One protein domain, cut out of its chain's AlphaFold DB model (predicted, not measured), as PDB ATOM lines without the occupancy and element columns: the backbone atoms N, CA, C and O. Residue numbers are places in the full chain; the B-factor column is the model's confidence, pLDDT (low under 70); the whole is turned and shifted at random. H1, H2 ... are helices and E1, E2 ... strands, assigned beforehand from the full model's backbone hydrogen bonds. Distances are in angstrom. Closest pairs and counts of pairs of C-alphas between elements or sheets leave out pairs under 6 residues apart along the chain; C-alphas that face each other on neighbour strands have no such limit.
ATOM      1  N   ASP A   4      -1.269   6.705  -3.952       95.12
ATOM      2  CA  ASP A   4      -2.014   7.387  -2.891       95.12
ATOM      3  C   ASP A   4      -1.810   8.884  -2.925       95.12
ATOM      4  O   ASP A   4      -2.788   9.632  -2.860       95.12
ATOM      5  N   LEU A   5      -0.567   9.334  -3.083       94.88
ATOM      6  CA  LEU A   5      -0.300  10.758  -3.189       94.88
ATOM      7  C   LEU A   5      -0.963  11.354  -4.433       94.88
ATOM      8  O   LEU A   5      -1.571  12.423  -4.363       94.88
ATOM      9  N   MET A   6      -0.913  10.644  -5.561       95.69
ATOM     10  CA  MET A   6      -1.622  11.029  -6.782       95.69
ATOM     11  C   MET A   6      -3.130  11.179  -6.528       95.69
ATOM     12  O   MET A   6      -3.717  12.214  -6.862       95.69
ATOM     13  N   SER A   7      -3.735  10.201  -5.849       96.81
ATOM     14  CA  SER A   7      -5.151  10.233  -5.467       96.81
ATOM     15  C   SER A   7      -5.467  11.389  -4.511       96.81
ATOM     16  O   SER A   7      -6.503  12.040  -4.644       96.81
ATOM     17  N   ALA A   8      -4.571  11.698  -3.572       96.50
ATOM     18  CA  ALA A   8      -4.723  12.822  -2.656       96.50
ATOM     19  C   ALA A   8      -4.707  14.170  -3.398       96.50
ATOM     20  O   ALA A   8      -5.543  15.032  -3.120       96.50
ATOM     21  N   VAL A   9      -3.823  14.346  -4.388       96.88
ATOM     22  CA  VAL A   9      -3.782  15.561  -5.223       96.88
ATOM     23  C   VAL A   9      -5.040  15.675  -6.095       96.88
ATOM     24  O   VAL A   9      -5.607  16.763  -6.207       96.88
ATOM     25  N   GLN A  10      -5.522  14.570  -6.674       97.81
ATOM     26  CA  GLN A  10      -6.787  14.535  -7.419       97.81
ATOM     27  C   GLN A  10      -7.992  14.908  -6.541       97.81
ATOM     28  O   GLN A  10      -8.836  15.709  -6.951       97.81
ATOM     29  N   LEU A  11      -8.060  14.367  -5.320       97.75
ATOM     30  CA  LEU A  11      -9.110  14.689  -4.357       97.75
ATOM     31  C   LEU A  11      -9.050  16.163  -3.944       97.75
ATOM     32  O   LEU A  11     -10.083  16.829  -3.920       97.75
ATOM     33  N   LEU A  12      -7.852  16.689  -3.675       97.81
ATOM     34  CA  LEU A  12      -7.648  18.100  -3.355       97.81
ATOM     35  C   LEU A  12      -8.156  19.008  -4.486       97.81
ATOM     36  O   LEU A  12      -8.887  19.963  -4.225       97.81
ATOM     37  N   TYR A  13      -7.846  18.661  -5.738       98.38
ATOM     38  CA  TYR A  13      -8.355  19.363  -6.915       98.38
ATOM     39  C   TYR A  13      -9.894  19.326  -6.994       98.38
ATOM     40  O   TYR A  13     -10.521  20.359  -7.240       98.38
ATOM     41  N   LEU A  14     -10.525  18.172  -6.745       97.88
ATOM     42  CA  LEU A  14     -11.990  18.058  -6.763       97.88
ATOM     43  C   LEU A  14     -12.663  18.856  -5.653       97.88
ATOM     44  O   LEU A  14     -13.697  19.468  -5.908       97.88
ATOM     45  N   ILE A  15     -12.090  18.872  -4.450       98.25
ATOM     46  CA  ILE A  15     -12.595  19.685  -3.338       98.25
ATOM     47  C   ILE A  15     -12.529  21.174  -3.699       98.25
ATOM     48  O   ILE A  15     -13.461  21.919  -3.411       98.25
ATOM     49  N   GLU A  16     -11.450  21.606  -4.352       98.25
ATOM     50  CA  GLU A  16     -11.221  23.012  -4.691       98.25
ATOM     51  C   GLU A  16     -12.096  23.504  -5.856       98.25
ATOM     52  O   GLU A  16     -12.614  24.619  -5.806       98.25
ATOM     53  N   TYR A  17     -12.296  22.686  -6.895       98.06
ATOM     54  CA  TYR A  17     -12.959  23.123  -8.133       98.06
ATOM     55  C   TYR A  17     -14.314  22.472  -8.421       98.06
ATOM     56  O   TYR A  17     -15.014  22.919  -9.339       98.06
ATOM     57  N   GLY A  18     -14.687  21.420  -7.686       97.81
ATOM     58  CA  GLY A  18     -15.977  20.736  -7.813       97.81
ATOM     59  C   GLY A  18     -16.257  20.182  -9.212       97.81
ATOM     60  O   GLY A  18     -17.408  20.143  -9.642       97.81
ATOM     61  N   SER A  19     -15.222  19.836  -9.981       97.81
ATOM     62  CA  SER A  19     -15.375  19.439 -11.382       97.81
ATOM     63  C   SER A  19     -14.243  18.540 -11.840       97.81
ATOM     64  O   SER A  19     -13.087  18.877 -11.627       97.81
ATOM     65  N   PHE A  20     -14.561  17.463 -12.558       98.12
ATOM     66  CA  PHE A  20     -13.554  16.616 -13.200       98.12
ATOM     67  C   PHE A  20     -12.876  17.282 -14.408       98.12
ATOM     68  O   PHE A  20     -11.764  16.894 -14.748       98.12
ATOM     69  N   ASN A  21     -13.473  18.334 -14.992       97.81
ATOM     70  CA  ASN A  21     -12.905  19.031 -16.149       97.81
ATOM     71  C   ASN A  21     -11.707  19.915 -15.761       97.81
ATOM     72  O   ASN A  21     -11.806  21.141 -15.666       97.81
ATOM     73  N   SER A  22     -10.570  19.268 -15.532       97.81
ATOM     74  CA  SER A  22      -9.332  19.898 -15.080       97.81
ATOM     75  C   SER A  22      -8.806  20.952 -16.048       97.81
ATOM     76  O   SER A  22      -8.451  22.049 -15.609       97.81
ATOM     77  N   GLN A  23      -8.855  20.690 -17.356       96.44
ATOM     78  CA  GLN A  23      -8.428  21.653 -18.373       96.44
ATOM     79  C   GLN A  23      -9.291  22.922 -18.375       96.44
ATOM     80  O   GLN A  23      -8.756  24.021 -18.503       96.44
ATOM     81  N   ALA A  24     -10.608  22.807 -18.166       96.69
ATOM     82  CA  ALA A  24     -11.493  23.970 -18.090       96.69
ATOM     83  C   ALA A  24     -11.317  24.789 -16.800       96.69
ATOM     84  O   ALA A  24     -11.605  25.985 -16.792       96.69
ATOM     85  N   LYS A  25     -10.887  24.162 -15.696       97.75
ATOM     86  CA  LYS A  25     -10.775  24.824 -14.385       97.75
ATOM     87  C   LYS A  25      -9.422  25.463 -14.128       97.75
ATOM     88  O   LYS A  25      -9.376  26.573 -13.607       97.75
ATOM     89  N   ILE A  26      -8.340  24.770 -14.475       96.44
ATOM     90  CA  ILE A  26      -6.973  25.224 -14.178       96.44
ATOM     91  C   ILE A  26      -6.087  25.354 -15.419       96.44
ATOM     92  O   ILE A  26      -4.900  25.641 -15.290       96.44
ATOM     93  N   GLY A  27      -6.694  25.250 -16.604       95.19
ATOM     94  CA  GLY A  27      -6.083  25.538 -17.896       95.19
ATOM     95  C   GLY A  27      -5.346  24.348 -18.504       95.19
ATOM     96  O   GLY A  27      -4.589  23.654 -17.839       95.19
ATOM     97  N   ALA A  28      -5.539  24.158 -19.807       92.94
ATOM     98  CA  ALA A  28      -4.989  23.054 -20.586       92.94
ATOM     99  C   ALA A  28      -3.451  22.942 -20.530       92.94
ATOM    100  O   ALA A  28      -2.910  21.842 -20.576       92.94
ATOM    101  N   GLY A  29      -2.732  24.062 -20.395       92.56
ATOM    102  CA  GLY A  29      -1.272  24.068 -20.465       92.56
ATOM    103  C   GLY A  29      -0.774  23.472 -21.779       92.56
ATOM    104  O   GLY A  29      -1.188  23.910 -22.848       92.56
ATOM    105  N   LEU A  30       0.112  22.478 -21.689       91.50
ATOM    106  CA  LEU A  30       0.683  21.774 -22.836       91.50
ATOM    107  C   LEU A  30      -0.054  20.446 -23.085       91.50
ATOM    108  O   LEU A  30       0.483  19.377 -22.810       91.50
ATOM    109  N   THR A  31      -1.296  20.494 -23.566       91.69
ATOM    110  CA  THR A  31      -2.086  19.296 -23.934       91.69
ATOM    111  C   THR A  31      -2.491  19.264 -25.402       91.69
ATOM    112  O   THR A  31      -3.012  18.249 -25.840       91.69
ATOM    113  N   ASP A  32      -2.272  20.323 -26.176       87.56
ATOM    114  CA  ASP A  32      -2.863  20.530 -27.504       87.56
ATOM    115  C   ASP A  32      -1.835  20.534 -28.653       87.56
ATOM    116  O   ASP A  32      -2.006  21.198 -29.675       87.56
ATOM    117  N   TRP A  33      -0.754  19.769 -28.505       83.25
ATOM    118  CA  TRP A  33       0.268  19.600 -29.534       83.25
ATOM    119  C   TRP A  33      -0.296  18.917 -30.784       83.25
ATOM    120  O   TRP A  33      -0.758  17.777 -30.716       83.25
ATOM    121  N   ASN A  34      -0.202  19.578 -31.945       74.50
ATOM    122  CA  ASN A  34      -0.752  19.043 -33.195       74.50
ATOM    123  C   ASN A  34       0.216  18.979 -34.389       74.50
ATOM    124  O   ASN A  34      -0.052  18.184 -35.282       74.50
ATOM    125  N   SER A  35       1.305  19.763 -34.448       62.59
ATOM    126  CA  SER A  35       2.385  19.629 -35.466       62.59
ATOM    127  C   SER A  35       3.408  20.777 -35.496       62.59
ATOM    128  O   SER A  35       4.414  20.657 -36.192       62.59
ATOM    129  N   SER A  36       3.184  21.887 -34.789       57.31
ATOM    130  CA  SER A  36       3.882  23.157 -35.051       57.31
ATOM    131  C   SER A  36       4.805  23.603 -33.917       57.31
ATOM    132  O   SER A  36       4.686  24.703 -33.385       57.31
ATOM    133  N   TRP A  37       5.806  22.786 -33.578       62.78
ATOM    134  CA  TRP A  37       6.969  23.368 -32.905       62.78
ATOM    135  C   TRP A  37       7.784  24.043 -33.960       62.78
ATOM    136  O   TRP A  37       8.180  23.425 -34.947       62.78
ATOM    137  N   GLU A  38       8.120  25.285 -33.652       57.34
ATOM    138  CA  GLU A  38       8.995  26.104 -34.462       57.34
ATOM    139  C   GLU A  38      10.340  25.413 -34.735       57.34
ATOM    140  O   GLU A  38      10.961  25.812 -35.704       57.34
ATOM    141  N   ASN A  39      10.741  24.374 -33.957       58.34
ATOM    142  CA  ASN A  39      11.685  23.291 -34.326       58.34
ATOM    143  C   ASN A  39      11.698  22.086 -33.320       58.34
ATOM    144  O   ASN A  39      12.171  22.246 -32.193       58.34
ATOM    145  N   TRP A  40      11.207  20.889 -33.699       54.00
ATOM    146  CA  TRP A  40      11.860  19.539 -33.714       54.00
ATOM    147  C   TRP A  40      10.837  18.473 -34.167       54.00
ATOM    148  O   TRP A  40       9.658  18.535 -33.837       54.00
ATOM    149  N   ASN A  41      11.290  17.488 -34.945       57.34
ATOM    150  CA  ASN A  41      10.557  16.960 -36.096       57.34
ATOM    151  C   ASN A  41      10.695  15.439 -36.321       57.34
ATOM    152  O   ASN A  41      10.655  14.986 -37.461       57.34
ATOM    153  N   ASN A  42      10.779  14.617 -35.273       51.91
ATOM    154  CA  ASN A  42      10.293  13.239 -35.437       51.91
ATOM    155  C   ASN A  42       9.517  12.732 -34.219       51.91
ATOM    156  O   ASN A  42       9.889  11.739 -33.594       51.91
ATOM    157  N   TYR A  43       8.437  13.476 -33.935       54.47
ATOM    158  CA  TYR A  43       7.306  13.199 -33.038       54.47
ATOM    159  C   TYR A  43       7.608  13.206 -31.531       54.47
ATOM    160  O   TYR A  43       8.131  12.223 -31.019       54.47
ATOM    161  N   ASN A  44       7.258  14.308 -30.845       63.09
ATOM    162  CA  ASN A  44       6.814  14.474 -29.437       63.09
ATOM    163  C   ASN A  44       7.416  15.756 -28.808       63.09
ATOM    164  O   ASN A  44       8.631  15.944 -28.904       63.09
ATOM    165  N   PRO A  45       6.614  16.607 -28.141       66.00
ATOM    166  CA  PRO A  45       7.098  17.829 -27.499       66.00
ATOM    167  C   PRO A  45       7.668  17.527 -26.102       66.00
ATOM    168  O   PRO A  45       7.006  16.914 -25.265       66.00
ATOM    169  N   ILE A  46       8.908  17.954 -25.853       75.44
ATOM    170  CA  ILE A  46       9.565  17.867 -24.538       75.44
ATOM    171  C   ILE A  46      10.141  19.236 -24.194       75.44
ATOM    172  O   ILE A  46      11.207  19.616 -24.682       75.44
ATOM    173  N   GLU A  47       9.426  19.994 -23.378       78.81
ATOM    174  CA  GLU A  47       9.847  21.315 -22.929       78.81
ATOM    175  C   GLU A  47      10.662  21.241 -21.651       78.81
ATOM    176  O   GLU A  47      10.531  20.332 -20.830       78.81
ATOM    177  N   LYS A  48      11.502  22.252 -21.453       84.88
ATOM    178  CA  LYS A  48      12.149  22.442 -20.163       84.88
ATOM    179  C   LYS A  48      11.074  22.738 -19.114       84.88
ATOM    180  O   LYS A  48      10.274  23.646 -19.303       84.88
ATOM    181  N   THR A  49      11.094  22.010 -18.003       87.44
ATOM    182  CA  THR A  49      10.248  22.287 -16.836       87.44
ATOM    183  C   THR A  49      10.799  23.445 -15.991       87.44
ATOM    184  O   THR A  49      11.971  23.815 -16.096       87.44
ATOM    185  N   GLY A  50       9.971  24.009 -15.116       88.69
ATOM    186  CA  GLY A  50      10.275  25.168 -14.271       88.69
ATOM    187  C   GLY A  50       9.888  26.512 -14.896       88.69
ATOM    188  O   GLY A  50      10.308  27.556 -14.396       88.69
ATOM    189  N   VAL A  51       9.104  26.497 -15.976       88.31
ATOM    190  CA  VAL A  51       8.556  27.693 -16.629       88.31
ATOM    191  C   VAL A  51       7.525  28.368 -15.727       88.31
ATOM    192  O   VAL A  51       7.480  29.594 -15.678       88.31
ATOM    193  N   SER A  52       6.757  27.612 -14.937       90.81
ATOM    194  CA  SER A  52       5.731  28.166 -14.042       90.81
ATOM    195  C   SER A  52       6.295  29.122 -12.984       90.81
ATOM    196  O   SER A  52       5.597  30.054 -12.563       90.81
ATOM    197  N   ASN A  53       7.579  28.978 -12.633       89.00
ATOM    198  CA  ASN A  53       8.292  29.829 -11.675       89.00
ATOM    199  C   ASN A  53       8.247  31.318 -12.043       89.00
ATOM    200  O   ASN A  53       8.275  32.166 -11.148       89.00
ATOM    201  N   ILE A  54       8.130  31.655 -13.334       85.38
ATOM    202  CA  ILE A  54       8.052  33.054 -13.787       85.38
ATOM    203  C   ILE A  54       6.783  33.750 -13.286       85.38
ATOM    204  O   ILE A  54       6.794  34.950 -13.029       85.38
ATOM    205  N   THR A  55       5.687  33.001 -13.127       83.38
ATOM    206  CA  THR A  55       4.391  33.570 -12.736       83.38
ATOM    207  C   THR A  55       4.255  33.753 -11.234       83.38
ATOM    208  O   THR A  55       3.411  34.535 -10.801       83.38
ATOM    209  N   LYS A  56       5.066  33.037 -10.438       82.94
ATOM    210  CA  LYS A  56       4.986  32.997  -8.968       82.94
ATOM    211  C   LYS A  56       3.571  32.709  -8.441       82.94
ATOM    212  O   LYS A  56       3.231  33.113  -7.330       82.94
ATOM    213  N   LYS A  57       2.738  32.021  -9.226       87.19
ATOM    214  CA  LYS A  57       1.404  31.581  -8.814       87.19
ATOM    215  C   LYS A  57       1.436  30.095  -8.502       87.19
ATOM    216  O   LYS A  57       1.950  29.313  -9.293       87.19
ATOM    217  N   ALA A  58       0.812  29.726  -7.386       92.12
ATOM    218  CA  ALA A  58       0.653  28.330  -6.997       92.12
ATOM    219  C   ALA A  58      -0.169  27.551  -8.032       92.12
ATOM    220  O   ALA A  58       0.213  26.457  -8.424       92.12
ATOM    221  N   THR A  59      -1.266  28.134  -8.511       96.06
ATOM    222  CA  THR A  59      -2.087  27.552  -9.573       96.06
ATOM    223  C   THR A  59      -2.219  28.543 -10.720       96.06
ATOM    224  O   THR A  59      -2.474  29.730 -10.503       96.06
ATOM    225  N   GLY A  60      -2.035  28.068 -11.947       92.81
ATOM    226  CA  GLY A  60      -2.117  28.896 -13.143       92.81
ATOM    227  C   GLY A  60      -1.705  28.136 -14.391       92.81
ATOM    228  O   GLY A  60      -1.065  27.093 -14.314       92.81
ATOM    229  N   SER A  61      -2.054  28.673 -15.552       93.81
ATOM    230  CA  SER A  61      -1.711  28.075 -16.835       93.81
ATOM    231  C   SER A  61      -1.358  29.154 -17.846       93.81
ATOM    232  O   SER A  61      -1.904  30.258 -17.814       93.81
ATOM    233  N   VAL A  62      -0.436  28.804 -18.733       92.00
ATOM    234  CA  VAL A  62      -0.143  29.507 -19.975       92.00
ATOM    235  C   VAL A  62      -0.303  28.481 -21.085       92.00
ATOM    236  O   VAL A  62       0.344  27.436 -21.059       92.00
ATOM    237  N   SER A  63      -1.181  28.765 -22.039       86.94
ATOM    238  CA  SER A  63      -1.305  27.988 -23.268       86.94
ATOM    239  C   SER A  63      -0.980  28.918 -24.422       86.94
ATOM    240  O   SER A  63      -1.682  29.902 -24.647       86.94
ATOM    241  N   ASN A  64       0.104  28.611 -25.124       83.12
ATOM    242  CA  ASN A  64       0.504  29.336 -26.326       83.12
ATOM    243  C   ASN A  64      -0.126  28.723 -27.593       83.12
ATOM    244  O   ASN A  64       0.153  29.188 -28.696       83.12
ATOM    245  N   GLY A  65      -0.999  27.715 -27.427       78.44
ATOM    246  CA  GLY A  65      -1.686  26.984 -28.492       78.44
ATOM    247  C   GLY A  65      -0.768  26.040 -29.268       78.44
ATOM    248  O   GLY A  65       0.441  26.239 -29.303       78.44
ATOM    249  N   ASN A  66      -1.331  25.010 -29.906       73.31
ATOM    250  CA  ASN A  66      -0.616  24.063 -30.783       73.31
ATOM    251  C   ASN A  66       0.643  23.442 -30.144       73.31
ATOM    252  O   ASN A  66       1.623  23.124 -30.826       73.31
ATOM    253  N   GLY A  67       0.629  23.295 -28.818       66.31
ATOM    254  CA  GLY A  67       1.779  22.906 -28.020       66.31
ATOM    255  C   GLY A  67       3.019  23.778 -28.211       66.31
ATOM    256  O   GLY A  67       4.115  23.251 -28.155       66.31
ATOM    257  N   VAL A  68       2.878  25.081 -28.451       75.50
ATOM    258  CA  VAL A  68       3.988  26.041 -28.567       75.50
ATOM    259  C   VAL A  68       4.780  26.157 -27.257       75.50
ATOM    260  O   VAL A  68       4.205  26.145 -26.163       75.50
ATOM    261  N   LYS A  69       6.100  26.363 -27.397       79.31
ATOM    262  CA  LYS A  69       7.058  26.522 -26.293       79.31
ATOM    263  C   LYS A  69       6.616  27.541 -25.250       79.31
ATOM    264  O   LYS A  69       6.107  28.608 -25.578       79.31
ATOM    265  N   GLY A  70       6.877  27.226 -23.987       84.44
ATOM    266  CA  GLY A  70       6.488  28.035 -22.837       84.44
ATOM    267  C   GLY A  70       5.065  27.763 -22.353       84.44
ATOM    268  O   GLY A  70       4.612  28.454 -21.440       84.44
ATOM    269  N   SER A  71       4.372  26.775 -22.931       89.88
ATOM    270  CA  SER A  71       3.069  26.338 -22.433       89.88
ATOM    271  C   SER A  71       3.250  25.467 -21.194       89.88
ATOM    272  O   SER A  71       4.040  24.526 -21.176       89.88
ATOM    273  N   PHE A  72       2.496  25.761 -20.144       92.38
ATOM    274  CA  PHE A  72       2.484  24.964 -18.927       92.38
ATOM    275  C   PHE A  72       1.142  25.106 -18.221       92.38
ATOM    276  O   PHE A  72       0.385  26.062 -18.406       92.38
ATOM    277  N   MET A  73       0.868  24.163 -17.337       94.38
ATOM    278  CA  MET A  73      -0.089  24.383 -16.264       94.38
ATOM    279  C   MET A  73       0.582  24.057 -14.936       94.38
ATOM    280  O   MET A  73       1.545  23.297 -14.888       94.38
ATOM    281  N   SER A  74       0.139  24.679 -13.857       95.62
ATOM    282  CA  SER A  74       0.602  24.393 -12.509       95.62
ATOM    283  C   SER A  74      -0.592  24.323 -11.582       95.62
ATOM    284  O   SER A  74      -1.498  25.151 -11.677       95.62
ATOM    285  N   TYR A  75      -0.591  23.330 -10.701       96.56
ATOM    286  CA  TYR A  75      -1.570  23.189  -9.637       96.56
ATOM    287  C   TYR A  75      -0.845  23.099  -8.304       96.56
ATOM    288  O   TYR A  75      -0.096  22.153  -8.083       96.56
ATOM    289  N   ARG A  76      -1.024  24.092  -7.429       95.19
ATOM    290  CA  ARG A  76      -0.324  24.178  -6.134       95.19
ATOM    291  C   ARG A  76       1.185  23.912  -6.237       95.19
ATOM    292  O   ARG A  76       1.739  23.140  -5.464       95.19
ATOM    293  N   TRP A  77       1.834  24.564  -7.200       93.69
ATOM    294  CA  TRP A  77       3.260  24.452  -7.531       93.69
ATOM    295  C   TRP A  77       3.682  23.132  -8.184       93.69
ATOM    296  O   TRP A  77       4.843  22.968  -8.555       93.69
ATOM    297  N   ILE A  78       2.743  22.219  -8.432       94.19
ATOM    298  CA  ILE A  78       2.969  21.030  -9.251       94.19
ATOM    299  C   ILE A  78       2.878  21.462 -10.712       94.19
ATOM    300  O   ILE A  78       1.794  21.573 -11.281       94.19
ATOM    301  N   GLU A  79       4.020  21.776 -11.318       94.31
ATOM    302  CA  GLU A  79       4.087  22.083 -12.748       94.31
ATOM    303  C   GLU A  79       3.799  20.837 -13.595       94.31
ATOM    304  O   GLU A  79       4.326  19.757 -13.322       94.31
ATOM    305  N   ASN A  80       2.998  21.012 -14.644       94.00
ATOM    306  CA  ASN A  80       2.543  19.989 -15.575       94.00
ATOM    307  C   ASN A  80       1.926  18.809 -14.820       94.00
ATOM    308  O   ASN A  80       2.347  17.658 -14.983       94.00
TER     309      ASN A  80
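AT A GLANCE: This is residues 4 to 80 of the 203 residues of an uncharacterized protein of Candidatus Desulfofervidus auxilii (UniProt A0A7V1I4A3). With little regular structure, this is a small hairpin of E1 and E2, with H1 crosswise at one end of the long axis, short H2 near the hairpin, and a long loop, residues 27 to 59, reaching the other end. The printed part has 77 residues, 26 in named elements, in the order H1, H2, E1, E2: mixed, antiparallel sheet. It is elongated, 40 by 24 by 22 A, and only just compact, close to loose, with a radius of gyration of the C-alphas of 13.5 A.

IN THESE COORDINATES: Find E1 at residues 60 to 62 and E2 at 72 to 75, ending at C-alpha 75 (-1.570, 23.189, -9.637). H1, residues 4 to 17, starts at C-alpha 4 (-2.014, 7.387, -2.891) and runs 19.9 A; H2 is residues 22 to 26.

HOW THE PARTS SIT: In the hairpin, N 60 and O 74 are 3.0 A apart, within hydrogen-bond range. Residues 74 to 75 of E2 also pair with 78 to 79, antiparallel. The closest C-alphas of H2 and E1, Ile 26 and Gly 60, are 6.2 A apart. H1 and H2 are close but not clearly touching, C-alphas 17 and 25 at 6.8 A. H1 is apart from E1, and only just from E2, at 8.3 A. In H1 and H2 every O i to N i+4 pair is within range.

THE WHOLE: The farthest C-alphas, Ile 15 and Asn 41, are 40.2 A apart. The printed part has no cut; the link H2 to E1 is long. Look for pLDDT under 70 at residues 35 to 45 and 67.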